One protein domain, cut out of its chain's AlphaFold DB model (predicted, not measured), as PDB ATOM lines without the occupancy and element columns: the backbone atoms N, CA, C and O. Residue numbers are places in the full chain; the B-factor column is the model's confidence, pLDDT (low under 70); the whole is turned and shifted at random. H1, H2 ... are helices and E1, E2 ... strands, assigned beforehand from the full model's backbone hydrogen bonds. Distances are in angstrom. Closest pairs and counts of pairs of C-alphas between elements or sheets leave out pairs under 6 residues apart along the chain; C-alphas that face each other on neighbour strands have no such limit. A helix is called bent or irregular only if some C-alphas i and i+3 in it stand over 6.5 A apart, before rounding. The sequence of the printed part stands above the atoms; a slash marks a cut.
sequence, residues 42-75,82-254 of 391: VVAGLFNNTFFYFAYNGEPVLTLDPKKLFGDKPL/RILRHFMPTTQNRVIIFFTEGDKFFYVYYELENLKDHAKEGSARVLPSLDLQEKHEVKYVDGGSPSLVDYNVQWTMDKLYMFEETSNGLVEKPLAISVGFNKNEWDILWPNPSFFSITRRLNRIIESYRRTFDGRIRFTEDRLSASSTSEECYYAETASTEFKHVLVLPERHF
ATOM      1  N   VAL A  42     177.716 228.698 124.698       94.50
ATOM      2  CA  VAL A  42     176.762 227.852 123.976       94.50
ATOM      3  C   VAL A  42     177.442 226.549 123.605       94.50
ATOM      4  O   VAL A  42     178.498 226.572 122.983       94.50
ATOM      5  N   VAL A  43     176.836 225.413 123.928       95.31
ATOM      6  CA  VAL A  43     177.226 224.133 123.330       95.31
ATOM      7  C   VAL A  43     176.440 223.962 122.041       95.31
ATOM      8  O   VAL A  43     175.228 224.169 122.039       95.31
ATOM      9  N   ALA A  44     177.099 223.571 120.958       95.81
ATOM     10  CA  ALA A  44     176.450 223.223 119.698       95.81
ATOM     11  C   ALA A  44     176.926 221.852 119.217       95.81
ATOM     12  O   ALA A  44     178.044 221.440 119.516       95.81
ATOM     13  N   GLY A  45     176.077 221.140 118.485       94.62
ATOM     14  CA  GLY A  45     176.370 219.785 118.040       94.62
ATOM     15  C   GLY A  45     175.406 219.282 116.975       94.62
ATOM     16  O   GLY A  45     174.443 219.949 116.591       94.62
ATOM     17  N   LEU A  46     175.665 218.063 116.515       92.88
ATOM     18  CA  LEU A  46     174.758 217.282 115.685       92.88
ATOM     19  C   LEU A  46     174.263 216.068 116.475       92.88
ATOM     20  O   LEU A  46     175.058 215.368 117.100       92.88
ATOM     21  N   PHE A  47     172.963 215.801 116.431       92.38
ATOM     22  CA  PHE A  47     172.345 214.617 117.022       92.38
ATOM     23  C   PHE A  47     171.346 214.025 116.038       92.38
ATOM     24  O   PHE A  47     170.455 214.739 115.580       92.38
ATOM     25  N   ASN A  48     171.499 212.744 115.689       89.94
ATOM     26  CA  ASN A  48     170.626 212.047 114.738       89.94
ATOM     27  C   ASN A  48     170.325 212.902 113.485       89.94
ATOM     28  O   ASN A  48     169.174 213.193 113.154       89.94
ATOM     29  N   ASN A  49     171.389 213.392 112.837       88.81
ATOM     30  CA  ASN A  49     171.305 214.225 111.633       88.81
ATOM     31  C   ASN A  49     170.562 215.567 111.811       88.81
ATOM     32  O   ASN A  49     170.041 216.128 110.851       88.81
ATOM     33  N   THR A  50     170.515 216.087 113.035       91.00
ATOM     34  CA  THR A  50     169.845 217.345 113.371       91.00
ATOM     35  C   THR A  50     170.812 218.260 114.109       91.00
ATOM     36  O   THR A  50     171.554 217.804 114.977       91.00
ATOM     37  N   PHE A  51     170.828 219.547 113.765       93.94
ATOM     38  CA  PHE A  51     171.642 220.533 114.472       93.94
ATOM     39  C   PHE A  51     170.949 220.956 115.768       93.94
ATOM     40  O   PHE A  51     169.756 221.275 115.763       93.94
ATOM     41  N   PHE A  52     171.693 220.967 116.872       95.44
ATOM     42  CA  PHE A  52     171.195 221.396 118.174       95.44
ATOM     43  C   PHE A  52     172.191 222.316 118.871       95.44
ATOM     44  O   PHE A  52     173.391 222.296 118.586       95.44
ATOM     45  N   TYR A  53     171.685 223.112 119.805       97.00
ATOM     46  CA  TYR A  53     172.502 223.968 120.652       97.00
ATOM     47  C   TYR A  53     171.791 224.286 121.970       97.00
ATOM     48  O   TYR A  53     170.563 224.362 122.021       97.00
ATOM     49  N   PHE A  54     172.553 224.446 123.049       96.81
ATOM     50  CA  PHE A  54     172.026 224.713 124.387       96.81
ATOM     51  C   PHE A  54     172.975 225.589 125.209       96.81
ATOM     52  O   PHE A  54     174.128 225.809 124.833       96.81
ATOM     53  N   ALA A  55     172.463 226.140 126.308       95.50
ATOM     54  CA  ALA A  55     173.220 227.028 127.183       95.50
ATOM     55  C   ALA A  55     174.313 226.268 127.942       95.50
ATOM     56  O   ALA A  55     174.059 225.194 128.485       95.50
ATOM     57  N   TYR A  56     175.512 226.842 128.000       92.75
ATOM     58  CA  TYR A  56     176.639 226.307 128.755       92.75
ATOM     59  C   TYR A  56     176.904 227.159 129.996       92.75
ATOM     60  O   TYR A  56     176.993 228.382 129.877       92.75
ATOM     61  N   ASN A  57     177.086 226.516 131.152       90.94
ATOM     62  CA  ASN A  57     177.291 227.185 132.442       90.94
ATOM     63  C   ASN A  57     178.644 226.826 133.089       90.94
ATOM     64  O   ASN A  57     178.738 226.744 134.313       90.94
ATOM     65  N   GLY A  58     179.676 226.562 132.278       89.44
ATOM     66  CA  GLY A  58     181.049 226.420 132.775       89.44
ATOM     67  C   GLY A  58     181.342 225.095 133.474       89.44
ATOM     68  O   GLY A  58     182.276 225.006 134.268       89.44
ATOM     69  N   GLU A  59     180.555 224.051 133.208       92.50
ATOM     70  CA  GLU A  59     180.840 222.716 133.731       92.50
ATOM     71  C   GLU A  59     182.086 222.134 133.043       92.50
ATOM     72  O   GLU A  59     182.117 222.083 131.811       92.50
ATOM     73  N   PRO A  60     183.101 221.648 133.783       90.19
ATOM     74  CA  PRO A  60     184.305 221.081 133.169       90.19
ATOM     75  C   PRO A  60     184.021 219.857 132.290       90.19
ATOM     76  O   PRO A  60     184.721 219.624 131.309       90.19
ATOM     77  N   VAL A  61     182.984 219.088 132.642       94.56
ATOM     78  CA  VAL A  61     182.525 217.914 131.898       94.56
ATOM     79  C   VAL A  61     181.013 217.962 131.728       94.56
ATOM     80  O   VAL A  61     180.261 218.028 132.701       94.56
ATOM     81  N   LEU A  62     180.568 217.865 130.482       94.75
ATOM     82  CA  LEU A  62     179.169 217.826 130.087       94.75
ATOM     83  C   LEU A  62     178.677 216.388 129.945       94.75
ATOM     84  O   LEU A  62     179.193 215.630 129.128       94.75
ATOM     85  N   THR A  63     177.607 216.022 130.643       95.81
ATOM     86  CA  THR A  63     176.884 214.776 130.355       95.81
ATOM     87  C   THR A  63     175.762 215.054 129.355       95.81
ATOM     88  O   THR A  63     174.749 215.668 129.699       95.81
ATOM     89  N   LEU A  64     175.916 214.592 128.111       96.31
ATOM     90  CA  LEU A  64     174.902 214.756 127.067       96.31
ATOM     91  C   LEU A  64     173.877 213.621 127.161       96.31
ATOM     92  O   LEU A  64     174.091 212.510 126.664       96.31
ATOM     93  N   ASP A  65     172.749 213.917 127.798       95.06
ATOM     94  CA  ASP A  65     171.588 213.033 127.872       95.06
ATOM     95  C   ASP A  65     170.534 213.467 126.834       95.06
ATOM     96  O   ASP A  65     169.946 214.543 126.986       95.06
ATOM     97  N   PRO A  66     170.249 212.652 125.794       94.62
ATOM     98  CA  PRO A  66     169.214 212.957 124.811       94.62
ATOM     99  C   PRO A  66     167.854 213.246 125.445       94.62
ATOM    100  O   PRO A  66     167.141 214.124 124.967       94.62
ATOM    101  N   LYS A  67     167.500 212.539 126.524       93.38
ATOM    102  CA  LYS A  67     166.203 212.694 127.185       93.38
ATOM    103  C   LYS A  67     166.090 214.051 127.872       93.38
ATOM    104  O   LYS A  67     165.052 214.699 127.789       93.38
ATOM    105  N   LYS A  68     167.166 214.503 128.516       93.56
ATOM    106  CA  LYS A  68     167.242 215.839 129.117       93.56
ATOM    107  C   LYS A  68     167.228 216.937 128.050       93.56
ATOM    108  O   LYS A  68     166.499 217.912 128.191       93.56
ATOM    109  N   LEU A  69     168.007 216.769 126.980       94.31
ATOM    110  CA  LEU A  69     168.173 217.801 125.952       94.31
ATOM    111  C   LEU A  69     166.951 217.934 125.034       94.31
ATOM    112  O   LEU A  69     166.616 219.048 124.635       94.31
ATOM    113  N   PHE A  70     166.290 216.825 124.698       92.69
ATOM    114  CA  PHE A  70     165.244 216.781 123.668       92.69
ATOM    115  C   PHE A  70     163.877 216.302 124.189       92.69
ATOM    116  O   PHE A  70     162.891 216.331 123.452       92.69
ATOM    117  N   GLY A  71     163.793 215.890 125.457       91.75
ATOM    118  CA  GLY A  71     162.596 215.300 126.052       91.75
ATOM    119  C   GLY A  71     162.394 213.827 125.677       91.75
ATOM    120  O   GLY A  71     163.262 213.168 125.111       91.75
ATOM    121  N   ASP A  72     161.208 213.299 125.991       88.25
ATOM    122  CA  ASP A  72     160.839 211.897 125.720       88.25
ATOM    123  C   ASP A  72     160.550 211.605 124.241       88.25
ATOM    124  O   ASP A  72     160.479 210.446 123.826       88.25
ATOM    125  N   LYS A  73     160.318 212.646 123.437       80.19
ATOM    126  CA  LYS A  73     159.950 212.470 122.034       80.19
ATOM    127  C   LYS A  73     161.210 212.253 121.200       80.19
ATOM    128  O   LYS A  73     162.107 213.093 121.244       80.19
ATOM    129  N   PRO A  74     161.273 211.178 120.396       74.75
ATOM    130  CA  PRO A  74     162.379 211.005 119.475       74.75
ATOM    131  C   PRO A  74     162.404 212.181 118.499       74.75
ATOM    132  O   PRO A  74     161.371 212.566 117.943       74.75
ATOM    133  N   LEU A  75     163.593 212.742 118.288       80.31
ATOM    134  CA  LEU A  75     163.796 213.719 117.230       80.31
ATOM    135  C   LEU A  75     163.526 213.035 115.893       80.31
ATOM    136  O   LEU A  75     164.141 212.013 115.574       80.31
ATOM    137  N   ARG A  82     169.044 213.977 103.034       89.06
ATOM    138  CA  ARG A  82     169.954 214.990 103.588       89.06
ATOM    139  C   ARG A  82     170.850 214.376 104.660       89.06
ATOM    140  O   ARG A  82     170.348 213.683 105.537       89.06
ATOM    141  N   ILE A  83     172.150 214.663 104.638       90.12
ATOM    142  CA  ILE A  83     173.111 214.222 105.661       90.12
ATOM    143  C   ILE A  83     173.955 215.419 106.102       90.12
ATOM    144  O   ILE A  83     174.815 215.878 105.350       90.12
ATOM    145  N   LEU A  84     173.716 215.920 107.313       90.56
ATOM    146  CA  LEU A  84     174.537 216.928 107.974       90.56
ATOM    147  C   LEU A  84     175.920 216.331 108.230       90.56
ATOM    148  O   LEU A  84     176.057 215.270 108.843       90.56
ATOM    149  N   ARG A  85     176.941 217.016 107.716       88.69
ATOM    150  CA  ARG A  85     178.334 216.575 107.789       88.69
ATOM    151  C   ARG A  85     179.025 217.188 108.989       88.69
ATOM    152  O   ARG A  85     179.568 216.457 109.795       88.69
ATOM    153  N   HIS A  86     178.967 218.505 109.118       88.25
ATOM    154  CA  HIS A  86     179.556 219.259 110.221       88.25
ATOM    155  C   HIS A  86     178.987 220.676 110.220       88.25
ATOM    156  O   HIS A  86     178.252 221.073 109.312       88.25
ATOM    157  N   PHE A  87     179.355 221.456 111.226       91.44
ATOM    158  CA  PHE A  87     179.148 222.893 111.214       91.44
ATOM    159  C   PHE A  87     180.449 223.608 111.554       91.44
ATOM    160  O   PHE A  87     181.352 223.036 112.163       91.44
ATOM    161  N   MET A  88     180.520 224.873 111.164       89.69
ATOM    162  CA  MET A  88     181.625 225.759 111.476       89.69
ATOM    163  C   MET A  88     181.086 226.982 112.217       89.69
ATOM    164  O   MET A  88     180.223 227.687 111.679       89.69
ATOM    165  N   PRO A  89     181.544 227.244 113.451       89.62
ATOM    166  CA  PRO A  89     181.167 228.455 114.155       89.62
ATOM    167  C   PRO A  89     181.746 229.669 113.441       89.62
ATOM    168  O   PRO A  89     182.891 229.637 113.008       89.62
ATOM    169  N   THR A  90     180.966 230.744 113.343       89.00
ATOM    170  CA  THR A  90     181.426 232.027 112.805       89.00
ATOM    171  C   THR A  90     181.412 233.117 113.880       89.00
ATOM    172  O   THR A  90     181.808 232.873 115.021       89.00
ATOM    173  N   THR A  91     181.013 234.338 113.534       86.00
ATOM    174  CA  THR A  91     180.845 235.453 114.471       86.00
ATOM    175  C   THR A  91     179.371 235.846 114.548       86.00
ATOM    176  O   THR A  91     178.556 235.367 113.765       86.00
ATOM    177  N   GLN A  92     179.017 236.720 115.496       89.81
ATOM    178  CA  GLN A  92     177.658 237.271 115.615       89.81
ATOM    179  C   GLN A  92     176.578 236.191 115.788       89.81
ATOM    180  O   GLN A  92     175.542 236.246 115.132       89.81
ATOM    181  N   ASN A  93     176.827 235.196 116.644       93.94
ATOM    182  CA  ASN A  93     175.899 234.100 116.918       93.94
ATOM    183  C   ASN A  93     175.537 233.251 115.687       93.94
ATOM    184  O   ASN A  93     174.495 232.603 115.671       93.94
ATOM    185  N   ARG A  94     176.386 233.218 114.653       93.75
ATOM    186  CA  ARG A  94     176.122 232.461 113.423       93.75
ATOM    187  C   ARG A  94     177.005 231.233 113.297       93.75
ATOM    188  O   ARG A  94     178.182 231.245 113.670       93.75
ATOM    189  N   VAL A  95     176.457 230.205 112.672       93.94
ATOM    190  CA  VAL A  95     177.170 229.004 112.238       93.94
ATOM    191  C   VAL A  95     176.924 228.776 110.748       93.94
ATOM    192  O   VAL A  95     175.903 229.201 110.204       93.94
ATOM    193  N   ILE A  96     177.853 228.091 110.091       94.31
ATOM    194  CA  ILE A  96     177.647 227.524 108.755       94.31
ATOM    195  C   ILE A  96     177.437 226.029 108.935       94.31
ATOM    196  O   ILE A  96     178.296 225.367 109.512       94.31
ATOM    197  N   ILE A  97     176.316 225.496 108.461       94.19
ATOM    198  CA  ILE A  97     176.012 224.064 108.550       94.19
ATOM    199  C   ILE A  97     176.210 223.457 107.167       94.19
ATOM    200  O   ILE A  97     175.536 223.855 106.218       94.19
ATOM    201  N   PHE A  98     177.109 222.483 107.070       93.31
ATOM    202  CA  PHE A  98     177.422 221.774 105.837       93.31
ATOM    203  C   PHE A  98     176.685 220.440 105.779       93.31
ATOM    204  O   PHE A  98     176.643 219.688 106.761       93.31
ATOM    205  N   PHE A  99     176.131 220.109 104.619       92.75
ATOM    206  CA  PHE A  99     175.391 218.868 104.422       92.75
ATOM    207  C   PHE A  99     175.458 218.386 102.978       92.75
ATOM    208  O   PHE A  99     175.671 219.160 102.049       92.75
ATOM    209  N   THR A 100     175.247 217.090 102.785       92.38
ATOM    210  CA  THR A 100     175.069 216.498 101.457       92.38
ATOM    211  C   THR A 100     173.604 216.184 101.216       92.38
ATOM    212  O   THR A 100     172.906 215.756 102.136       92.38
ATOM    213  N   GLU A 101     173.143 216.369  99.988       91.69
ATOM    214  CA  GLU A 101     171.802 215.987  99.543       91.69
ATOM    215  C   GLU A 101     171.945 215.422  98.125       91.69
ATOM    216  O   GLU A 101     172.274 216.152  97.191       91.69
ATOM    217  N   GLY A 102     171.793 214.101  97.988       91.06
ATOM    218  CA  GLY A 102     172.197 213.389  96.772       91.06
ATOM    219  C   GLY A 102     173.719 213.381  96.587       91.06
ATOM    220  O   GLY A 102     174.460 213.053  97.512       91.06
ATOM    221  N   ASP A 103     174.173 213.748  95.393       90.06
ATOM    222  CA  ASP A 103     175.578 213.847  94.972       90.06
ATOM    223  C   ASP A 103     176.156 215.265  95.113       90.06
ATOM    224  O   ASP A 103     177.247 215.553  94.620       90.06
ATOM    225  N   LYS A 104     175.438 216.164  95.792       92.56
ATOM    226  CA  LYS A 104     175.814 217.570  95.934       92.56
ATOM    227  C   LYS A 104     176.165 217.944  97.364       92.56
ATOM    228  O   LYS A 104     175.570 217.441  98.323       92.56
ATOM    229  N   PHE A 105     177.096 218.890  97.484       93.50
ATOM    230  CA  PHE A 105     177.480 219.505  98.747       93.50
ATOM    231  C   PHE A 105     176.816 220.868  98.908       93.50
ATOM    232  O   PHE A 105     176.898 221.717  98.020       93.50
ATOM    233  N   PHE A 106     176.173 221.084 100.047       94.88
ATOM    234  CA  PHE A 106     175.450 222.306 100.357       94.88
ATOM    235  C   PHE A 106     175.892 222.883 101.694       94.88
ATOM    236  O   PHE A 106     176.425 222.184 102.562       94.88
ATOM    237  N   TYR A 107     175.606 224.167 101.867       95.56
ATOM    238  CA  TYR A 107     175.691 224.844 103.143       95.56
ATOM    239  C   TYR A 107     174.503 225.785 103.348       95.56
ATOM    240  O   TYR A 107     173.865 226.237 102.393       95.56
ATOM    241  N   VAL A 108     174.214 226.070 104.612       95.50
ATOM    242  CA  VAL A 108     173.292 227.128 105.043       95.50
ATOM    243  C   VAL A 108     173.980 227.961 106.114       95.50
ATOM    244  O   VAL A 108     174.772 227.436 106.905       95.50
ATOM    245  N   TYR A 109     173.658 229.247 106.167       94.75
ATOM    246  CA  TYR A 109     173.924 230.037 107.361       94.75
ATOM    247  C   TYR A 109     172.784 229.850 108.346       94.75
ATOM    248  O   TYR A 109     171.624 229.816 107.947       94.75
ATOM    249  N   TYR A 110     173.113 229.759 109.626       95.19
ATOM    250  CA  TYR A 110     172.114 229.708 110.680       95.19
ATOM    251  C   TYR A 110     172.519 230.618 111.836       95.19
ATOM    252  O   TYR A 110     173.645 230.549 112.334       95.19
ATOM    253  N   GLU A 111     171.602 231.486 112.251       95.19
ATOM    254  CA  GLU A 111     171.763 232.387 113.389       95.19
ATOM    255  C   GLU A 111     171.115 231.778 114.638       95.19
ATOM    256  O   GLU A 111     169.905 231.551 114.680       95.19
ATOM    257  N   LEU A 112     171.927 231.504 115.662       94.81
ATOM    258  CA  LEU A 112     171.483 230.875 116.902       94.81
ATOM    259  C   LEU A 112     170.517 231.791 117.655       94.81
ATOM    260  O   LEU A 112     170.871 232.905 118.020       94.81
ATOM    261  N   GLU A 113     169.315 231.298 117.929       93.88
ATOM    262  CA  GLU A 113     168.305 232.026 118.703       93.88
ATOM    263  C   GLU A 113     168.592 232.095 120.213       93.88
ATOM    264  O   GLU A 113     169.452 231.399 120.750       93.88
ATOM    265  N   ASN A 114     167.780 232.898 120.903       93.44
ATOM    266  CA  ASN A 114     167.832 233.125 122.340       93.44
ATOM    267  C   ASN A 114     167.605 231.831 123.141       93.44
ATOM    268  O   ASN A 114     166.620 231.112 122.934       93.44
ATOM    269  N   LEU A 115     168.491 231.569 124.096       93.88
ATOM    270  CA  LEU A 115     168.497 230.385 124.951       93.88
ATOM    271  C   LEU A 115     167.979 230.642 126.372       93.88
ATOM    272  O   LEU A 115     167.981 229.708 127.163       93.88
ATOM    273  N   LYS A 116     167.519 231.850 126.729       90.19
ATOM    274  CA  LYS A 116     167.118 232.195 128.114       90.19
ATOM    275  C   LYS A 116     166.120 231.224 128.746       90.19
ATOM    276  O   LYS A 116     166.251 230.915 129.927       90.19
ATOM    277  N   ASP A 117     165.131 230.765 127.987       86.31
ATOM    278  CA  ASP A 117     164.118 229.840 128.505       86.31
ATOM    279  C   ASP A 117     164.653 228.404 128.565       86.31
ATOM    280  O   ASP A 117     164.547 227.745 129.595       86.31
ATOM    281  N   HIS A 118     165.364 227.978 127.520       85.38
ATOM    282  CA  HIS A 118     166.017 226.668 127.444       85.38
ATOM    283  C   HIS A 118     167.089 226.462 128.523       85.38
ATOM    284  O   HIS A 118     167.229 225.369 129.069       85.38
ATOM    285  N   ALA A 119     167.810 227.525 128.888       84.38
ATOM    286  CA  ALA A 119     168.840 227.504 129.918       84.38
ATOM    287  C   ALA A 119     168.283 227.126 131.299       84.38
ATOM    288  O   ALA A 119     168.957 226.435 132.058       84.38
ATOM    289  N   LYS A 120     167.049 227.540 131.619       81.69
ATOM    290  CA  LYS A 120     166.406 227.229 132.909       81.69
ATOM    291  C   LYS A 120     166.047 225.752 133.029       81.69
ATOM    292  O   LYS A 120     166.083 225.195 134.120       81.69
ATOM    293  N   GLU A 121     165.684 225.138 131.911       80.88
ATOM    294  CA  GLU A 121     165.235 223.746 131.842       80.88
ATOM    295  C   GLU A 121     166.391 222.779 131.556       80.88
ATOM    296  O   GLU A 121     166.251 221.568 131.727       80.88
ATOM    297  N   GLY A 122     167.543 223.304 131.120       86.88
ATOM    298  CA  GLY A 122     168.651 222.502 130.608       86.88
ATOM    299  C   GLY A 122     168.310 221.790 129.296       86.88
ATOM    300  O   GLY A 122     168.923 220.766 128.993       86.88
ATOM    301  N   SER A 123     167.322 222.302 128.554       93.56
ATOM    302  CA  SER A 123     166.887 221.765 127.266       93.56
ATOM    303  C   SER A 123     167.698 222.369 126.118       93.56
ATOM    304  O   SER A 123     168.306 223.435 126.245       93.56
ATOM    305  N   ALA A 124     167.724 221.680 124.979       95.00
ATOM    306  CA  ALA A 124     168.359 222.178 123.769       95.00
ATOM    307  C   ALA A 124     167.342 222.791 122.813       95.00
ATOM    308  O   ALA A 124     166.217 222.311 122.662       95.00
ATOM    309  N   ARG A 125     167.785 223.818 122.086       94.25
ATOM    310  CA  ARG A 125     167.151 224.186 120.827       94.25
ATOM    311  C   ARG A 125     167.601 223.226 119.747       94.25
ATOM    312  O   ARG A 125     168.759 222.816 119.687       94.25
ATOM    313  N   VAL A 126     166.665 222.907 118.869       91.56
ATOM    314  CA  VAL A 126     166.872 222.004 117.749       91.56
ATOM    315  C   VAL A 126     166.421 222.728 116.496       91.56
ATOM    316  O   VAL A 126     165.362 223.353 116.497       91.56
ATOM    317  N   LEU A 127     167.218 222.646 115.435       87.69
ATOM    318  CA  LEU A 127     166.818 223.081 114.105       87.69
ATOM    319  C   LEU A 127     166.247 221.862 113.365       87.69
ATOM    320  O   LEU A 127     167.023 221.083 112.810       87.69
ATOM    321  N   PRO A 128     164.916 221.651 113.373       67.69
ATOM    322  CA  PRO A 128     164.318 220.404 112.896       67.69
ATOM    323  C   PRO A 128     164.457 220.223 111.382       67.69
ATOM    324  O   PRO A 128     164.461 219.099 110.892       67.69
ATOM    325  N   SER A 129     164.561 221.321 110.627       80.44
ATOM    326  CA  SER A 129     164.801 221.273 109.191       80.44
ATOM    327  C   SER A 129     165.599 222.480 108.708       80.44
ATOM    328  O   SER A 129     165.426 223.597 109.193       80.44
ATOM    329  N   LEU A 130     166.436 222.242 107.697       85.69
ATOM    330  CA  LEU A 130     167.129 223.286 106.944       85.69
ATOM    331  C   LEU A 130     166.254 223.877 105.827       85.69
ATOM    332  O   LEU A 130     166.704 224.774 105.128       85.69
ATOM    333  N   ASP A 131     165.016 223.402 105.642       85.75
ATOM    334  CA  ASP A 131     164.150 223.837 104.531       85.75
ATOM    335  C   ASP A 131     163.694 225.297 104.662       85.75
ATOM    336  O   ASP A 131     163.363 225.935 103.667       85.75
ATOM    337  N   LEU A 132     163.708 225.833 105.887       86.56
ATOM    338  CA  LEU A 132     163.450 227.249 106.157       86.56
ATOM    339  C   LEU A 132     164.674 228.134 105.895       86.56
ATOM    340  O   LEU A 132     164.553 229.355 105.933       86.56
ATOM    341  N   GLN A 133     165.847 227.543 105.662       91.75
ATOM    342  CA  GLN A 133     167.083 228.273 105.414       91.75
ATOM    343  C   GLN A 133     167.332 228.427 103.911       91.75
ATOM    344  O   GLN A 133     166.943 227.587 103.095       91.75
ATOM    345  N   GLU A 134     168.003 229.509 103.536       93.00
ATOM    346  CA  GLU A 134     168.521 229.699 102.192       93.00
ATOM    347  C   GLU A 134     169.660 228.702 101.951       93.00
ATOM    348  O   GLU A 134     170.716 228.741 102.583       93.00
ATOM    349  N   LYS A 135     169.400 227.752 101.051       93.56
ATOM    350  CA  LYS A 135     170.327 226.679 100.704       93.56
ATOM    351  C   LYS A 135     171.269 227.129  99.594       93.56
ATOM    352  O   LYS A 135     170.816 227.501  98.511       93.56
ATOM    353  N   HIS A 136     172.567 226.963  99.820       95.44
ATOM    354  CA  HIS A 136     173.609 227.281  98.849       95.44
ATOM    355  C   HIS A 136     174.412 226.030  98.491       95.44
ATOM    356  O   HIS A 136     174.753 225.232  99.359       95.44
ATOM    357  N   GLU A 137     174.716 225.841  97.208       96.38
ATOM    358  CA  GLU A 137     175.634 224.787  96.760       96.38
ATOM    359  C   GLU A 137     177.076 225.233  97.034       96.38
ATOM    360  O   GLU A 137     177.445 226.364  96.712       96.38
ATOM    361  N   VAL A 138     177.892 224.363  97.631       95.38
ATOM    362  CA  VAL A 138     179.310 224.653  97.865       95.38
ATOM    363  C   VAL A 138     180.037 224.615  96.526       95.38
ATOM    364  O   VAL A 138     179.978 223.620  95.805       95.38
ATOM    365  N   LYS A 139     180.746 225.698  96.206       96.75
ATOM    366  CA  LYS A 139     181.574 225.820  95.004       96.75
ATOM    367  C   LYS A 139     182.918 226.437  95.340       96.75
ATOM    368  O   LYS A 139     183.043 227.153  96.332       96.75
ATOM    369  N   TYR A 140     183.900 226.198  94.490       96.50
ATOM    370  CA  TYR A 140     185.138 226.958  94.445       96.50
ATOM    371  C   TYR A 140     184.924 228.329  93.807       96.50
ATOM    372  O   TYR A 140     183.945 228.558  93.094       96.50
ATOM    373  N   VAL A 141     185.862 229.247  94.044       96.06
ATOM    374  CA  VAL A 141     185.857 230.588  93.426       96.06
ATOM    375  C   VAL A 141     185.903 230.521  91.894       96.06
ATOM    376  O   VAL A 141     185.345 231.391  91.231       96.06
ATOM    377  N   ASP A 142     186.515 229.483  91.322       95.62
ATOM    378  CA  ASP A 142     186.540 229.236  89.873       95.62
ATOM    379  C   ASP A 142     185.239 228.605  89.328       95.62
ATOM    380  O   ASP A 142     185.112 228.385  88.122       95.62
ATOM    381  N   GLY A 143     184.260 228.337  90.199       95.56
ATOM    382  CA  GLY A 143     182.977 227.721  89.866       95.56
ATOM    383  C   GLY A 143     182.965 226.190  89.912       95.56
ATOM    384  O   GLY A 143     181.890 225.609  89.732       95.56
ATOM    385  N   GLY A 144     184.106 225.542  90.169       93.75
ATOM    386  CA  GLY A 144     184.199 224.090  90.324       93.75
ATOM    387  C   GLY A 144     183.461 223.572  91.561       93.75
ATOM    388  O   GLY A 144     183.259 224.298  92.535       93.75
ATOM    389  N   SER A 145     183.057 222.303  91.533       92.44
ATOM    390  CA  SER A 145     182.439 221.632  92.681       92.44
ATOM    391  C   SER A 145     183.497 220.887  93.501       92.44
ATOM    392  O   SER A 145     184.379 220.266  92.904       92.44
ATOM    393  N   PRO A 146     183.415 220.920  94.840       90.75
ATOM    394  CA  PRO A 146     184.305 220.153  95.699       90.75
ATOM    395  C   PRO A 146     184.021 218.651  95.653       90.75
ATOM    396  O   PRO A 146     182.876 218.224  95.461       90.75
ATOM    397  N   SER A 147     185.056 217.856  95.912       85.81
ATOM    398  CA  SER A 147     184.937 216.439  96.243       85.81
ATOM    399  C   SER A 147     184.125 216.244  97.526       85.81
ATOM    400  O   SER A 147     184.283 216.963  98.512       85.81
ATOM    401  N   LEU A 148     183.267 215.222  97.533       82.44
ATOM    402  CA  LEU A 148     182.527 214.787  98.724       82.44
ATOM    403  C   LEU A 148     183.326 213.830  99.620       82.44
ATOM    404  O   LEU A 148     182.814 213.389 100.652       82.44
ATOM    405  N   VAL A 149     184.537 213.466  99.201       79.06
ATOM    406  CA  VAL A 149     185.376 212.442  99.829       79.06
ATOM    407  C   VAL A 149     186.666 213.093 100.308       79.06
ATOM    408  O   VAL A 149     187.255 213.874  99.565       79.06
ATOM    409  N   ASP A 150     187.061 212.769 101.543       72.88
ATOM    410  CA  ASP A 150     188.360 213.093 102.147       72.88
ATOM    411  C   ASP A 150     188.806 214.548 101.942       72.88
ATOM    412  O   ASP A 150     189.858 214.843 101.380       72.88
ATOM    413  N   TYR A 151     187.969 215.473 102.418       80.31
ATOM    414  CA  TYR A 151     188.228 216.906 102.356       80.31
ATOM    415  C   TYR A 151     188.407 217.507 103.749       80.31
ATOM    416  O   TYR A 151     187.746 217.095 104.702       80.31
ATOM    417  N   ASN A 152     189.237 218.543 103.844       85.81
ATOM    418  CA  ASN A 152     189.322 219.397 105.030       85.81
ATOM    419  C   ASN A 152     188.796 220.784 104.691       85.81
ATOM    420  O   ASN A 152     189.025 221.264 103.584       85.81
ATOM    421  N   VAL A 153     188.129 221.444 105.635       87.06
ATOM    422  CA  VAL A 153     187.690 222.838 105.467       87.06
ATOM    423  C   VAL A 153     188.466 223.708 106.438       87.06
ATOM    424  O   VAL A 153     188.418 223.468 107.636       87.06
ATOM    425  N   GLN A 154     189.152 224.723 105.935       88.19
ATOM    426  CA  GLN A 154     189.892 225.690 106.736       88.19
ATOM    427  C   GLN A 154     189.300 227.080 106.556       88.19
ATOM    428  O   GLN A 154     188.988 227.497 105.446       88.19
ATOM    429  N   TRP A 155     189.179 227.826 107.642       87.62
ATOM    430  CA  TRP A 155     188.842 229.235 107.640       87.62
ATOM    431  C   TRP A 155     190.068 230.048 108.008       87.62
ATOM    432  O   TRP A 155     190.507 230.012 109.156       87.62
ATOM    433  N   THR A 156     190.561 230.833 107.055       83.88
ATOM    434  CA  THR A 156     191.702 231.724 107.259       83.88
ATOM    435  C   THR A 156     191.310 233.140 106.860       83.88
ATOM    436  O   THR A 156     190.904 233.392 105.725       83.88
ATOM    437  N   MET A 157     191.439 234.076 107.804       84.38
ATOM    438  CA  MET A 157     191.062 235.484 107.637       84.38
ATOM    439  C   MET A 157     189.587 235.662 107.232       84.38
ATOM    440  O   MET A 157     188.690 235.524 108.061       84.38
ATOM    441  N   ASP A 158     189.329 236.007 105.974       86.62
ATOM    442  CA  ASP A 158     188.020 236.309 105.392       86.62
ATOM    443  C   ASP A 158     187.560 235.247 104.377       86.62
ATOM    444  O   ASP A 158     186.570 235.452 103.671       86.62
ATOM    445  N   LYS A 159     188.262 234.107 104.289       90.88
ATOM    446  CA  LYS A 159     187.983 233.065 103.293       90.88
ATOM    447  C   LYS A 159     187.972 231.666 103.881       90.88
ATOM    448  O   LYS A 159     188.726 231.346 104.797       90.88
ATOM    449  N   LEU A 160     187.128 230.829 103.288       92.56
ATOM    450  CA  LEU A 160     187.168 229.390 103.486       92.56
ATOM    451  C   LEU A 160     187.969 228.736 102.364       92.56
ATOM    452  O   LEU A 160     187.819 229.093 101.197       92.56
ATOM    453  N   TYR A 161     188.767 227.749 102.726       92.81
ATOM    454  CA  TYR A 161     189.540 226.902 101.839       92.81
ATOM    455  C   TYR A 161     189.112 225.463 102.051       92.81
ATOM    456  O   TYR A 161     188.749 225.062 103.157       92.81
ATOM    457  N   MET A 162     189.156 224.684 100.982       91.88
ATOM    458  CA  MET A 162     189.043 223.245 101.065       91.88
ATOM    459  C   MET A 162     190.338 222.614 100.589       91.88
ATOM    460  O   MET A 162     190.854 222.984  99.532       91.88
ATOM    461  N   PHE A 163     190.838 221.664 101.367       90.44
ATOM    462  CA  PHE A 163     191.955 220.822 100.979       90.44
ATOM    463  C   PHE A 163     191.416 219.500 100.461       90.44
ATOM    464  O   PHE A 163     190.699 218.808 101.183       90.44
ATOM    465  N   GLU A 164     191.764 219.171  99.226       87.75
ATOM    466  CA  GLU A 164     191.420 217.905  98.586       87.75
ATOM    467  C   GLU A 164     192.680 217.061  98.417       87.75
ATOM    468  O   GLU A 164     193.710 217.560  97.951       87.75
ATOM    469  N   GLU A 165     192.606 215.777  98.752       85.50
ATOM    470  CA  GLU A 165     193.664 214.834  98.403       85.50
ATOM    471  C   GLU A 165     193.517 214.404  96.938       85.50
ATOM    472  O   GLU A 165     192.488 213.883  96.507       85.50
ATOM    473  N   THR A 166     194.557 214.647  96.143       84.94
ATOM    474  CA  THR A 166     194.630 214.227  94.739       84.94
ATOM    475  C   THR A 166     195.765 213.228  94.550       84.94
ATOM    476  O   THR A 166     196.646 213.102  95.400       84.94
ATOM    477  N   SER A 167     195.832 212.577  93.383       86.69
ATOM    478  CA  SER A 167     196.970 211.715  93.029       86.69
ATOM    479  C   SER A 167     198.328 212.429  93.094       86.69
ATOM    480  O   SER A 167     199.359 211.770  93.177       86.69
ATOM    481  N   ASN A 168     198.332 213.766  93.036       88.88
ATOM    482  CA  ASN A 168     199.528 214.603  93.040       88.88
ATOM    483  C   ASN A 168     199.773 215.280  94.403       88.88
ATOM    484  O   ASN A 168     200.646 216.140  94.503       88.88
ATOM    485  N   GLY A 169     199.008 214.909  95.436       87.94
ATOM    486  CA  GLY A 169     199.088 215.472  96.782       87.94
ATOM    487  C   GLY A 169     197.889 216.342  97.162       87.94
ATOM    488  O   GLY A 169     196.868 216.375  96.469       87.94
ATOM    489  N   LEU A 170     198.025 217.033  98.293       88.94
ATOM    490  CA  LEU A 170     197.000 217.898  98.872       88.94
ATOM    491  C   LEU A 170     196.902 219.215  98.085       88.94
ATOM    492  O   LEU A 170     197.893 219.934  97.954       88.94
ATOM    493  N   VAL A 171     195.713 219.539  97.581       91.38
ATOM    494  CA  VAL A 171     195.446 220.780  96.843       91.38
ATOM    495  C   VAL A 171     194.512 221.664  97.653       91.38
ATOM    496  O   VAL A 171     193.411 221.254  98.004       91.38
ATOM    497  N   GLU A 172     194.943 222.895  97.917       93.56
ATOM    498  CA  GLU A 172     194.150 223.924  98.587       93.56
ATOM    499  C   GLU A 172     193.378 224.763  97.563       93.56
ATOM    500  O   GLU A 172     193.965 225.301  96.617       93.56
ATOM    501  N   LYS A 173     192.062 224.903  97.749       94.56
ATOM    502  CA  LYS A 173     191.206 225.710  96.870       94.56
ATOM    503  C   LYS A 173     190.255 226.600  97.671       94.56
ATOM    504  O   LYS A 173     189.567 226.100  98.563       94.56
ATOM    505  N   PRO A 174     190.146 227.899  97.343       95.81
ATOM    506  CA  PRO A 174     189.227 228.796  98.028       95.81
ATOM    507  C   PRO A 174     187.775 228.489  97.646       95.81
ATOM    508  O   PRO A 174     187.434 228.376  96.464       95.81
ATOM    509  N   LEU A 175     186.908 228.407  98.649       95.50
ATOM    510  CA  LEU A 175     185.467 228.268  98.484       95.50
ATOM    511  C   LEU A 175     184.829 229.627  98.174       95.50
ATOM    512  O   LEU A 175     185.200 230.658  98.735       95.50
ATOM    513  N   ALA A 176     183.808 229.621  97.321       95.62
ATOM    514  CA  ALA A 176     182.945 230.759  97.019       95.62
ATOM    515  C   ALA A 176     181.921 231.004  98.147       95.62
ATOM    516  O   ALA A 176     180.725 231.148  97.903       95.62
ATOM    517  N   ILE A 177     182.396 231.016  99.394       93.25
ATOM    518  CA  ILE A 177     181.600 231.249 100.598       93.25
ATOM    519  C   ILE A 177     182.166 232.483 101.289       93.25
ATOM    520  O   ILE A 177     183.318 232.493 101.722       93.25
ATOM    521  N   SER A 178     181.353 233.530 101.401       88.12
ATOM    522  CA  SER A 178     181.747 234.744 102.109       88.12
ATOM    523  C   SER A 178     181.639 234.531 103.614       88.12
ATOM    524  O   SER A 178     180.568 234.239 104.147       88.12
ATOM    525  N   VAL A 179     182.747 234.709 104.318       86.56
ATOM    526  CA  VAL A 179     182.791 234.662 105.779       86.56
ATOM    527  C   VAL A 179     183.322 235.984 106.305       86.56
ATOM    528  O   VAL A 179     184.071 236.686 105.630       86.56
ATOM    529  N   GLY A 180     182.881 236.375 107.501       82.69
ATOM    530  CA  GLY A 180     183.398 237.585 108.134       82.69
ATOM    531  C   GLY A 180     184.903 237.470 108.385       82.69
ATOM    532  O   GLY A 180     185.436 236.372 108.511       82.69
ATOM    533  N   PHE A 181     185.594 238.599 108.508       82.44
ATOM    534  CA  PHE A 181     186.994 238.576 108.918       82.44
ATOM    535  C   PHE A 181     187.126 237.965 110.320       82.44
ATOM    536  O   PHE A 181     186.502 238.438 111.278       82.44
ATOM    537  N   ASN A 182     187.966 236.941 110.448       73.81
ATOM    538  CA  ASN A 182     188.301 236.318 111.717       73.81
ATOM    539  C   ASN A 182     189.816 236.281 111.907       73.81
ATOM    540  O   ASN A 182     190.562 235.868 111.026       73.81
ATOM    541  N   LYS A 183     190.277 236.707 113.085       73.25
ATOM    542  CA  LYS A 183     191.692 236.584 113.461       73.25
ATOM    543  C   LYS A 183     192.073 235.158 113.854       73.25
ATOM    544  O   LYS A 183     193.258 234.869 113.934       73.25
ATOM    545  N   ASN A 184     191.091 234.314 114.164       69.38
ATOM    546  CA  ASN A 184     191.335 232.915 114.496       69.38
ATOM    547  C   ASN A 184     191.156 232.085 113.237       69.38
ATOM    548  O   ASN A 184     190.193 232.312 112.500       69.38
ATOM    549  N   GLU A 185     192.025 231.098 113.066       72.62
ATOM    550  CA  GLU A 185     191.837 230.082 112.041       72.62
ATOM    551  C   GLU A 185     191.007 228.938 112.631       72.62
ATOM    552  O   GLU A 185     191.170 228.582 113.806       72.62
ATOM    553  N   TRP A 186     190.089 228.409 111.831       77.31
ATOM    554  CA  TRP A 186     189.317 227.217 112.172       77.31
ATOM    555  C   TRP A 186     189.580 226.153 111.126       77.31
ATOM    556  O   TRP A 186     189.287 226.387 109.961       77.31
ATOM    557  N   ASP A 187     190.060 224.989 111.541       78.00
ATOM    558  CA  ASP A 187     190.262 223.854 110.646       78.00
ATOM    559  C   ASP A 187     189.294 222.741 111.029       78.00
ATOM    560  O   ASP A 187     189.182 222.381 112.196       78.00
ATOM    561  N   ILE A 188     188.593 222.189 110.049       78.81
ATOM    562  CA  ILE A 188     187.828 220.954 110.162       78.81
ATOM    563  C   ILE A 188     188.635 219.908 109.412       78.81
ATOM    564  O   ILE A 188     188.649 219.893 108.178       78.81
ATOM    565  N   LEU A 189     189.331 219.068 110.173       72.31
ATOM    566  CA  LEU A 189     190.155 217.992 109.645       72.31
ATOM    567  C   LEU A 189     189.380 216.681 109.699       72.31
ATOM    568  O   LEU A 189     188.784 216.353 110.729       72.31
ATOM    569  N   TRP A 190     189.427 215.950 108.586       68.88
ATOM    570  CA  TRP A 190     188.849 214.625 108.399       68.88
ATOM    571  C   TRP A 190     187.420 214.546 108.947       68.88
ATOM    572  O   TRP A 190     187.217 214.035 110.042       68.88
ATOM    573  N   PRO A 191     186.390 215.017 108.224       60.72
ATOM    574  CA  PRO A 191     184.994 214.978 108.669       60.72
ATOM    575  C   PRO A 191     184.406 213.549 108.665       60.72
ATOM    576  O   PRO A 191     183.229 213.340 108.358       60.72
ATOM    577  N   ASN A 192     185.217 212.541 108.990       63.59
ATOM    578  CA  ASN A 192     184.782 211.177 109.191       63.59
ATOM    579  C   ASN A 192     183.917 211.128 110.467       63.59
ATOM    580  O   ASN A 192     184.324 211.608 111.523       63.59
ATOM    581  N   PRO A 193     182.719 210.523 110.431       54.69
ATOM    582  CA  PRO A 193     181.851 210.444 111.607       54.69
ATOM    583  C   PRO A 193     182.486 209.712 112.805       54.69
ATOM    584  O   PRO A 193     182.039 209.900 113.940       54.69
ATOM    585  N   SER A 194     183.502 208.877 112.569       56.09
ATOM    586  CA  SER A 194     184.235 208.149 113.610       56.09
ATOM    587  C   SER A 194     185.341 208.977 114.265       56.09
ATOM    588  O   SER A 194     185.705 208.687 115.400       56.09
ATOM    589  N   PHE A 195     185.858 209.990 113.570       53.06
ATOM    590  CA  PHE A 195     186.943 210.847 114.024       53.06
ATOM    591  C   PHE A 195     186.849 212.164 113.271       53.06
ATOM    592  O   PHE A 195     187.010 212.169 112.059       53.06
ATOM    593  N   PHE A 196     186.598 213.253 113.982       59.38
ATOM    594  CA  PHE A 196     186.750 214.597 113.446       59.38
ATOM    595  C   PHE A 196     187.672 215.360 114.387       59.38
ATOM    596  O   PHE A 196     187.652 215.089 115.589       59.38
ATOM    597  N   SER A 197     188.454 216.285 113.837       55.41
ATOM    598  CA  SER A 197     189.158 217.298 114.616       55.41
ATOM    599  C   SER A 197     188.677 218.668 114.178       55.41
ATOM    600  O   SER A 197     188.604 218.955 112.980       55.41
ATOM    601  N   ILE A 198     188.295 219.495 115.147       62.09
ATOM    602  CA  ILE A 198     188.113 220.924 114.909       62.09
ATOM    603  C   ILE A 198     189.259 221.625 115.607       62.09
ATOM    604  O   ILE A 198     189.330 221.614 116.834       62.09
ATOM    605  N   THR A 199     190.147 222.210 114.813       57.81
ATOM    606  CA  THR A 199     191.266 222.983 115.318       57.81
ATOM    607  C   THR A 199     190.881 224.446 115.374       57.81
ATOM    608  O   THR A 199     190.631 225.070 114.345       57.81
ATOM    609  N   ARG A 200     190.877 225.032 116.570       61.88
ATOM    610  CA  ARG A 200     190.844 226.492 116.716       61.88
ATOM    611  C   ARG A 200     192.267 226.985 116.923       61.88
ATOM    612  O   ARG A 200     192.861 226.692 117.959       61.88
ATOM    613  N   ARG A 201     192.807 227.765 115.984       54.69
ATOM    614  CA  ARG A 201     194.139 228.371 116.122       54.69
ATOM    615  C   ARG A 201     194.019 229.781 116.676       54.69
ATOM    616  O   ARG A 201     193.542 230.707 116.017       54.69
ATOM    617  N   LEU A 202     194.451 229.936 117.922       52.28
ATOM    618  CA  LEU A 202     194.538 231.223 118.611       52.28
ATOM    619  C   LEU A 202     195.700 231.185 119.604       52.28
ATOM    620  O   LEU A 202     195.483 230.980 120.791       52.28
ATOM    621  N   ASN A 203     196.950 231.277 119.142       54.16
ATOM    622  CA  ASN A 203     198.162 231.088 119.976       54.16
ATOM    623  C   ASN A 203     198.218 229.753 120.775       54.16
ATOM    624  O   ASN A 203     199.172 229.511 121.507       54.16
ATOM    625  N   ARG A 204     197.187 228.913 120.645       63.47
ATOM    626  CA  ARG A 204     196.929 227.597 121.219       63.47
ATOM    627  C   ARG A 204     196.185 226.826 120.139       63.47
ATOM    628  O   ARG A 204     195.297 227.392 119.493       63.47
ATOM    629  N   ILE A 205     196.599 225.590 119.924       70.56
ATOM    630  CA  ILE A 205     195.929 224.634 119.050       70.56
ATOM    631  C   ILE A 205     195.059 223.799 119.988       70.56
ATOM    632  O   ILE A 205     195.589 223.114 120.861       70.56
ATOM    633  N   ILE A 206     193.741 223.966 119.875       74.62
ATOM    634  CA  ILE A 206     192.761 223.111 120.552       74.62
ATOM    635  C   ILE A 206     192.214 222.180 119.490       74.62
ATOM    636  O   ILE A 206     191.616 222.677 118.537       74.62
ATOM    637  N   GLU A 207     192.427 220.882 119.651       79.69
ATOM    638  CA  GLU A 207     191.903 219.851 118.758       79.69
ATOM    639  C   GLU A 207     190.807 219.077 119.479       79.69
ATOM    640  O   GLU A 207     191.041 218.491 120.533       79.69
ATOM    641  N   SER A 208     189.592 219.099 118.935       81.56
ATOM    642  CA  SER A 208     188.459 218.390 119.533       81.56
ATOM    643  C   SER A 208     188.182 217.067 118.830       81.56
ATOM    644  O   SER A 208     187.820 217.074 117.660       81.56
ATOM    645  N   TYR A 209     188.259 215.956 119.559       84.31
ATOM    646  CA  TYR A 209     188.067 214.589 119.078       84.31
ATOM    647  C   TYR A 209     186.785 213.955 119.609       84.31
ATOM    648  O   TYR A 209     186.350 214.250 120.715       84.31
ATOM    649  N   ARG A 210     186.225 212.999 118.863       88.00
ATOM    650  CA  ARG A 210     185.173 212.084 119.338       88.00
ATOM    651  C   ARG A 210     185.744 210.677 119.451       88.00
ATOM    652  O   ARG A 210     186.201 210.128 118.452       88.00
ATOM    653  N   ARG A 211     185.682 210.069 120.633       87.62
ATOM    654  CA  ARG A 211     186.229 208.727 120.890       87.62
ATOM    655  C   ARG A 211     185.240 207.851 121.639       87.62
ATOM    656  O   ARG A 211     184.357 208.346 122.327       87.62
ATOM    657  N   THR A 212     185.374 206.538 121.468       88.31
ATOM    658  CA  THR A 212     184.615 205.553 122.250       88.31
ATOM    659  C   THR A 212     185.520 204.975 123.330       88.31
ATOM    660  O   THR A 212     186.553 204.384 123.007       88.31
ATOM    661  N   PHE A 213     185.129 205.131 124.591       86.75
ATOM    662  CA  PHE A 213     185.844 204.635 125.763       86.75
ATOM    663  C   PHE A 213     184.840 203.986 126.720       86.75
ATOM    664  O   PHE A 213     183.816 204.588 127.033       86.75
ATOM    665  N   ASP A 214     185.089 202.741 127.130       86.69
ATOM    666  CA  ASP A 214     184.207 201.957 128.012       86.69
ATOM    667  C   ASP A 214     182.724 201.949 127.592       86.69
ATOM    668  O   ASP A 214     181.808 202.060 128.405       86.69
ATOM    669  N   GLY A 215     182.473 201.852 126.281       88.00
ATOM    670  CA  GLY A 215     181.118 201.846 125.715       88.00
ATOM    671  C   GLY A 215     180.404 203.204 125.731       88.00
ATOM    672  O   GLY A 215     179.250 203.281 125.317       88.00
ATOM    673  N   ARG A 216     181.076 204.275 126.164       91.88
ATOM    674  CA  ARG A 216     180.595 205.659 126.097       91.88
ATOM    675  C   ARG A 216     181.330 206.437 125.017       91.88
ATOM    676  O   ARG A 216     182.482 206.151 124.696       91.88
ATOM    677  N   ILE A 217     180.666 207.444 124.470       92.56
ATOM    678  CA  ILE A 217     181.298 208.436 123.607       92.56
ATOM    679  C   ILE A 217     181.820 209.573 124.479       92.56
ATOM    680  O   ILE A 217     181.079 210.103 125.306       92.56
ATOM    681  N   ARG A 218     183.076 209.959 124.268       93.00
ATOM    682  CA  ARG A 218     183.718 211.125 124.880       93.00
ATOM    683  C   ARG A 218     184.137 212.112 123.800       93.00
ATOM    684  O   ARG A 218     184.553 211.707 122.710       93.00
ATOM    685  N   PHE A 219     183.987 213.392 124.111       91.62
ATOM    686  CA  PHE A 219     184.509 214.496 123.326       91.62
ATOM    687  C   PHE A 219     185.723 215.057 124.056       91.62
ATOM    688  O   PHE A 219     185.600 215.557 125.177       91.62
ATOM    689  N   THR A 220     186.881 214.911 123.428       89.12
ATOM    690  CA  THR A 220     188.198 215.158 124.017       89.12
ATOM    691  C   THR A 220     188.808 216.397 123.400       89.12
ATOM    692  O   THR A 220     188.745 216.558 122.190       89.12
ATOM    693  N   GLU A 221     189.376 217.275 124.211       86.69
ATOM    694  CA  GLU A 221     190.231 218.372 123.776       86.69
ATOM    695  C   GLU A 221     191.688 217.982 123.996       86.69
ATOM    696  O   GLU A 221     192.071 217.603 125.103       86.69
ATOM    697  N   ASP A 222     192.497 218.105 122.949       83.31
ATOM    698  CA  ASP A 222     193.949 218.136 123.066       83.31
ATOM    699  C   ASP A 222     194.425 219.586 122.978       83.31
ATOM    700  O   ASP A 222     194.130 220.314 122.018       83.31
ATOM    701  N   ARG A 223     195.133 220.018 124.020       79.00
ATOM    702  CA  ARG A 223     195.730 221.346 124.122       79.00
ATOM    703  C   ARG A 223     197.214 221.226 123.860       79.00
ATOM    704  O   ARG A 223     198.006 220.937 124.763       79.00
ATOM    705  N   LEU A 224     197.612 221.559 122.637       72.56
ATOM    706  CA  LEU A 224     199.026 221.649 122.306       72.56
ATOM    707  C   LEU A 224     199.589 222.955 122.879       72.56
ATOM    708  O   LEU A 224     199.365 224.058 122.366       72.56
ATOM    709  N   SER A 225     200.316 222.821 123.988       66.62
ATOM    710  CA  SER A 225     201.127 223.894 124.554       66.62
ATOM    711  C   SER A 225     202.427 224.068 123.759       66.62
ATOM    712  O   SER A 225     202.974 223.116 123.200       66.62
ATOM    713  N   ALA A 226     202.986 225.284 123.747       64.19
ATOM    714  CA  ALA A 226     204.297 225.545 123.138       64.19
ATOM    715  C   ALA A 226     205.434 224.706 123.767       64.19
ATOM    716  O   ALA A 226     206.497 224.563 123.170       64.19
ATOM    717  N   SER A 227     205.210 224.144 124.962       63.47
ATOM    718  CA  SER A 227     206.140 223.297 125.709       63.47
ATOM    719  C   SER A 227     206.052 221.803 125.374       63.47
ATOM    720  O   SER A 227     206.644 221.001 126.092       63.47
ATOM    721  N   SER A 228     205.371 221.401 124.293       59.00
ATOM    722  CA  SER A 228     205.269 220.008 123.799       59.00
ATOM    723  C   SER A 228     204.591 218.993 124.733       59.00
ATOM    724  O   SER A 228     204.535 217.809 124.415       59.00
ATOM    725  N   THR A 229     204.027 219.440 125.854       65.75
ATOM    726  CA  THR A 229     203.128 218.633 126.680       65.75
ATOM    727  C   THR A 229     201.700 218.896 126.217       65.75
ATOM    728  O   THR A 229     201.165 219.986 126.443       65.75
ATOM    729  N   SER A 230     201.127 217.927 125.504       70.56
ATOM    730  CA  SER A 230     199.702 217.865 125.180       70.56
ATOM    731  C   SER A 230     198.925 217.569 126.460       70.56
ATOM    732  O   SER A 230     199.115 216.514 127.071       70.56
ATOM    733  N   GLU A 231     198.090 218.507 126.900       78.69
ATOM    734  CA  GLU A 231     197.087 218.210 127.923       78.69
ATOM    735  C   GLU A 231     195.844 217.697 127.203       78.69
ATOM    736  O   GLU A 231     195.116 218.467 126.576       78.69
ATOM    737  N   GLU A 232     195.641 216.383 127.267       86.50
ATOM    738  CA  GLU A 232     194.473 215.717 126.711       86.50
ATOM    739  C   GLU A 232     193.438 215.494 127.817       86.50
ATOM    740  O   GLU A 232     193.717 214.849 128.832       86.50
ATOM    741  N   CYS A 233     192.232 216.028 127.635       90.19
ATOM    742  CA  CYS A 233     191.136 215.812 128.571       90.19
ATOM    743  C   CYS A 233     189.780 215.789 127.870       90.19
ATOM    744  O   CYS A 233     189.606 216.411 126.826       90.19
ATOM    745  N   TYR A 234     188.793 215.078 128.419       92.69
ATOM    746  CA  TYR A 234     187.432 215.111 127.873       92.69
ATOM    747  C   TYR A 234     186.548 216.133 128.580       92.69
ATOM    748  O   TYR A 234     186.533 216.217 129.808       92.69
ATOM    749  N   TYR A 235     185.797 216.895 127.785       92.75
ATOM    750  CA  TYR A 235     184.906 217.963 128.248       92.75
ATOM    751  C   TYR A 235     183.428 217.614 128.051       92.75
ATOM    752  O   TYR A 235     182.552 218.306 128.565       92.75
ATOM    753  N   ALA A 236     183.114 216.551 127.306       94.75
ATOM    754  CA  ALA A 236     181.760 216.026 127.219       94.75
ATOM    755  C   ALA A 236     181.751 214.502 127.093       94.75
ATOM    756  O   ALA A 236     182.655 213.900 126.516       94.75
ATOM    757  N   GLU A 237     180.701 213.871 127.600       96.12
ATOM    758  CA  GLU A 237     180.475 212.437 127.504       96.12
ATOM    759  C   GLU A 237     178.999 212.097 127.285       96.12
ATOM    760  O   GLU A 237     178.090 212.852 127.633       96.12
ATOM    761  N   THR A 238     178.743 210.932 126.697       96.06
ATOM    762  CA  THR A 238     177.390 210.431 126.461       96.06
ATOM    763  C   THR A 238     177.376 208.922 126.262       96.06
ATOM    764  O   THR A 238     178.340 208.328 125.783       96.06
ATOM    765  N   ALA A 239     176.255 208.286 126.595       95.31
ATOM    766  CA  ALA A 239     176.007 206.887 126.246       95.31
ATOM    767  C   ALA A 239     175.483 206.722 124.805       95.31
ATOM    768  O   ALA A 239     175.441 205.605 124.294       95.31
ATOM    769  N   SER A 240     175.062 207.807 124.145       93.25
ATOM    770  CA  SER A 240     174.488 207.749 122.799       93.25
ATOM    771  C   SER A 240     175.548 207.929 121.716       93.25
ATOM    772  O   SER A 240     176.307 208.896 121.708       93.25
ATOM    773  N   THR A 241     175.544 207.043 120.724       91.25
ATOM    774  CA  THR A 241     176.415 207.146 119.548       91.25
ATOM    775  C   THR A 241     175.987 208.234 118.565       91.25
ATOM    776  O   THR A 241     176.766 208.579 117.674       91.25
ATOM    777  N   GLU A 242     174.782 208.784 118.728       91.75
ATOM    778  CA  GLU A 242     174.158 209.717 117.786       91.75
ATOM    779  C   GLU A 242     174.707 211.144 117.863       91.75
ATOM    780  O   GLU A 242     174.528 211.911 116.914       91.75
ATOM    781  N   PHE A 243     175.390 211.505 118.954       92.31
ATOM    782  CA  PHE A 243     176.061 212.798 119.071       92.31
ATOM    783  C   PHE A 243     177.334 212.846 118.219       92.31
ATOM    784  O   PHE A 243     178.198 211.960 118.284       92.31
ATOM    785  N   LYS A 244     177.464 213.919 117.438       90.44
ATOM    786  CA  LYS A 244     178.599 214.218 116.555       90.44
ATOM    787  C   LYS A 244     178.892 215.718 116.592       90.44
ATOM    788  O   LYS A 244     177.991 216.510 116.849       90.44
ATOM    789  N   HIS A 245     180.132 216.112 116.302       87.44
ATOM    790  CA  HIS A 245     180.537 217.521 116.190       87.44
ATOM    791  C   HIS A 245     180.152 218.398 117.388       87.44
ATOM    792  O   HIS A 245     179.844 219.566 117.209       87.44
ATOM    793  N   VAL A 246     180.133 217.852 118.607       92.25
ATOM    794  CA  VAL A 246     179.844 218.657 119.799       92.25
ATOM    795  C   VAL A 246     181.013 219.608 120.033       92.25
ATOM    796  O   VAL A 246     182.155 219.185 119.891       92.25
ATOM    797  N   LEU A 247     180.718 220.873 120.328       91.19
ATOM    798  CA  LEU A 247     181.688 221.921 120.633       91.19
ATOM    799  C   LEU A 247     181.123 222.902 121.655       91.19
ATOM    800  O   LEU A 247     179.952 223.283 121.572       91.19
ATOM    801  N   VAL A 248     181.987 223.396 122.541       91.38
ATOM    802  CA  VAL A 248     181.685 224.561 123.376       91.38
ATOM    803  C   VAL A 248     182.111 225.831 122.633       91.38
ATOM    804  O   VAL A 248     183.285 226.064 122.349       91.38
ATOM    805  N   LEU A 249     181.139 226.662 122.267       90.12
ATOM    806  CA  LEU A 249     181.342 227.873 121.479       90.12
ATOM    807  C   LEU A 249     181.670 229.071 122.377       90.12
ATOM    808  O   LEU A 249     181.037 229.237 123.422       90.12
ATOM    809  N   PRO A 250     182.628 229.932 121.985       85.50
ATOM    810  CA  PRO A 250     183.115 230.996 122.850       85.50
ATOM    811  C   PRO A 250     182.082 232.114 123.045       85.50
ATOM    812  O   PRO A 250     181.646 232.719 122.059       85.50
ATOM    813  N   GLU A 251     181.774 232.468 124.297       88.50
ATOM    814  CA  GLU A 251     180.742 233.464 124.654       88.50
ATOM    815  C   GLU A 251     180.902 234.797 123.902       88.50
ATOM    816  O   GLU A 251     179.934 235.391 123.425       88.50
ATOM    817  N   ARG A 252     182.152 235.229 123.681       86.94
ATOM    818  CA  ARG A 252     182.486 236.463 122.945       86.94
ATOM    819  C   ARG A 252     181.842 236.565 121.550       86.94
ATOM    820  O   ARG A 252     181.737 237.664 121.007       86.94
ATOM    821  N   HIS A 253     181.485 235.435 120.938       87.81
ATOM    822  CA  HIS A 253     180.821 235.368 119.634       87.81
ATOM    823  C   HIS A 253     179.436 234.726 119.691       87.81
ATOM    824  O   HIS A 253     178.698 234.864 118.720       87.81
ATOM    825  N   PHE A 254     179.108 234.036 120.782       91.81
ATOM    826  CA  PHE A 254     177.906 233.225 120.930       91.81
ATOM    827  C   PHE A 254     177.250 233.536 122.269       91.81
ATOM    828  O   PHE A 254     177.500 232.880 123.278       91.81
TER     829      PHE A 254
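What this domain is: This is residues 42 to 75 and 82 to 254 of the 391 residues of an uncharacterized protein of Steinernema glaseri (UniProt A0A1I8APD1). A long, strongly twisted wall of six strands, E7 to E12, has two smaller sheets on its inward side, E6 E2 E1 E13 and E3 E4 E5, and each of the three sheets is partly face to face with the other two. E13 lies near the middle, the short helices H1 and H2 lie far out by the sheet E6 E2 E1 E13, and a long stretch, residues 128 to 150, runs past E5 to E7. The 207 printed residues hold, in order, E1 E2 H1 E3 E4 E5 H2 E6 E7 E8 E9 E10 E11 E12 E13, mostly strand, and the sheets, in the orders E7 E8 E9 E10 E11 E12, E6 E2 E1 E13 and E3 E4 E5, are antiparallel. The whole is compact, with a radius of gyration of the C-alphas of 16.9 A and spans of 48 by 47 by 33 A.

How they stand to each other: E1, residues 42 to 47, and E2, residues 50 to 56, form a hairpin, with N 45 and O 52 2.9 A apart. H1, residues 66 to 70, only grazes their sheet. E3, E4 and E5, residues 82 to 89, 94 to 101 and 104 to 111, form a meander, each strand the antiparallel neighbour of the one before, with N 98 to O 86 and N 97 to O 108 both 2.9 A. H2, residues 116 to 121, stands at the level of the sheet of E2, at a height of 3.1 A over a local plane fitted to just 6 C-alphas; the closest C-alphas of E2 and H2, Ala 55 and Ala 119, are 5.2 A apart. The O i to N i+4 pair of H1 is within hydrogen-bond range; H2 has 0 of 2, and 2 of 3 O i to N i+3 pairs. E6, residues 125 to 127, is antiparallel to E2, with N 125 to O 53 at 2.8 A. E7 to E12, residues 151 to 166, 169 to 192, 195 to 201, 205 to 213, 216 to 224 and 230 to 238, form a second meander, with N 164 to O 171 at 2.9 A, N 187 to O 199 at 2.9 A, N 208 to O 198 at 3.3 A, N 209 to O 220 at 2.7 A and N 221 to O 233 at 2.8 A. E7 bends by 165 degrees at residue 155, and E8 by 154 degrees at residue 172. E13, residues 243 to 250, is an edge strand antiparallel to E1, with N 46 to O 244 at 2.8 A. The sheets form a stack of sheets, face to face in turn; the closest C-alphas of E3 and E13, His 86 and His 245, are 6.3 A apart, those of E3 and E8, Arg 85 and Pro 191, 6.9 A, and those of E11 and E13, Phe 219 and Val 246, 7.2 A.

Where its parts are: E1 begins at C-alpha 42 (176.762, 227.852, 123.976), and E13 ends at C-alpha 250 (183.115, 230.996, 122.850). From first to last C-alpha E11 measures 24.7 A and E5 23.3 A, while the bent E8, 24 residues, measures 19.4 A.

The domain as a whole: The C-alphas farthest apart, Lys 120 and Asn 168, are 53.3 A apart. Residues 76 to 81 are not printed, and C-alphas 75 and 82 are 15.0 A apart. The link E6 to E7 is long, 23 residues. Mean pLDDT of the printed part is 86.3; 22 residues are under 70, namely 128, 184, 190 to 204 and 225 to 229.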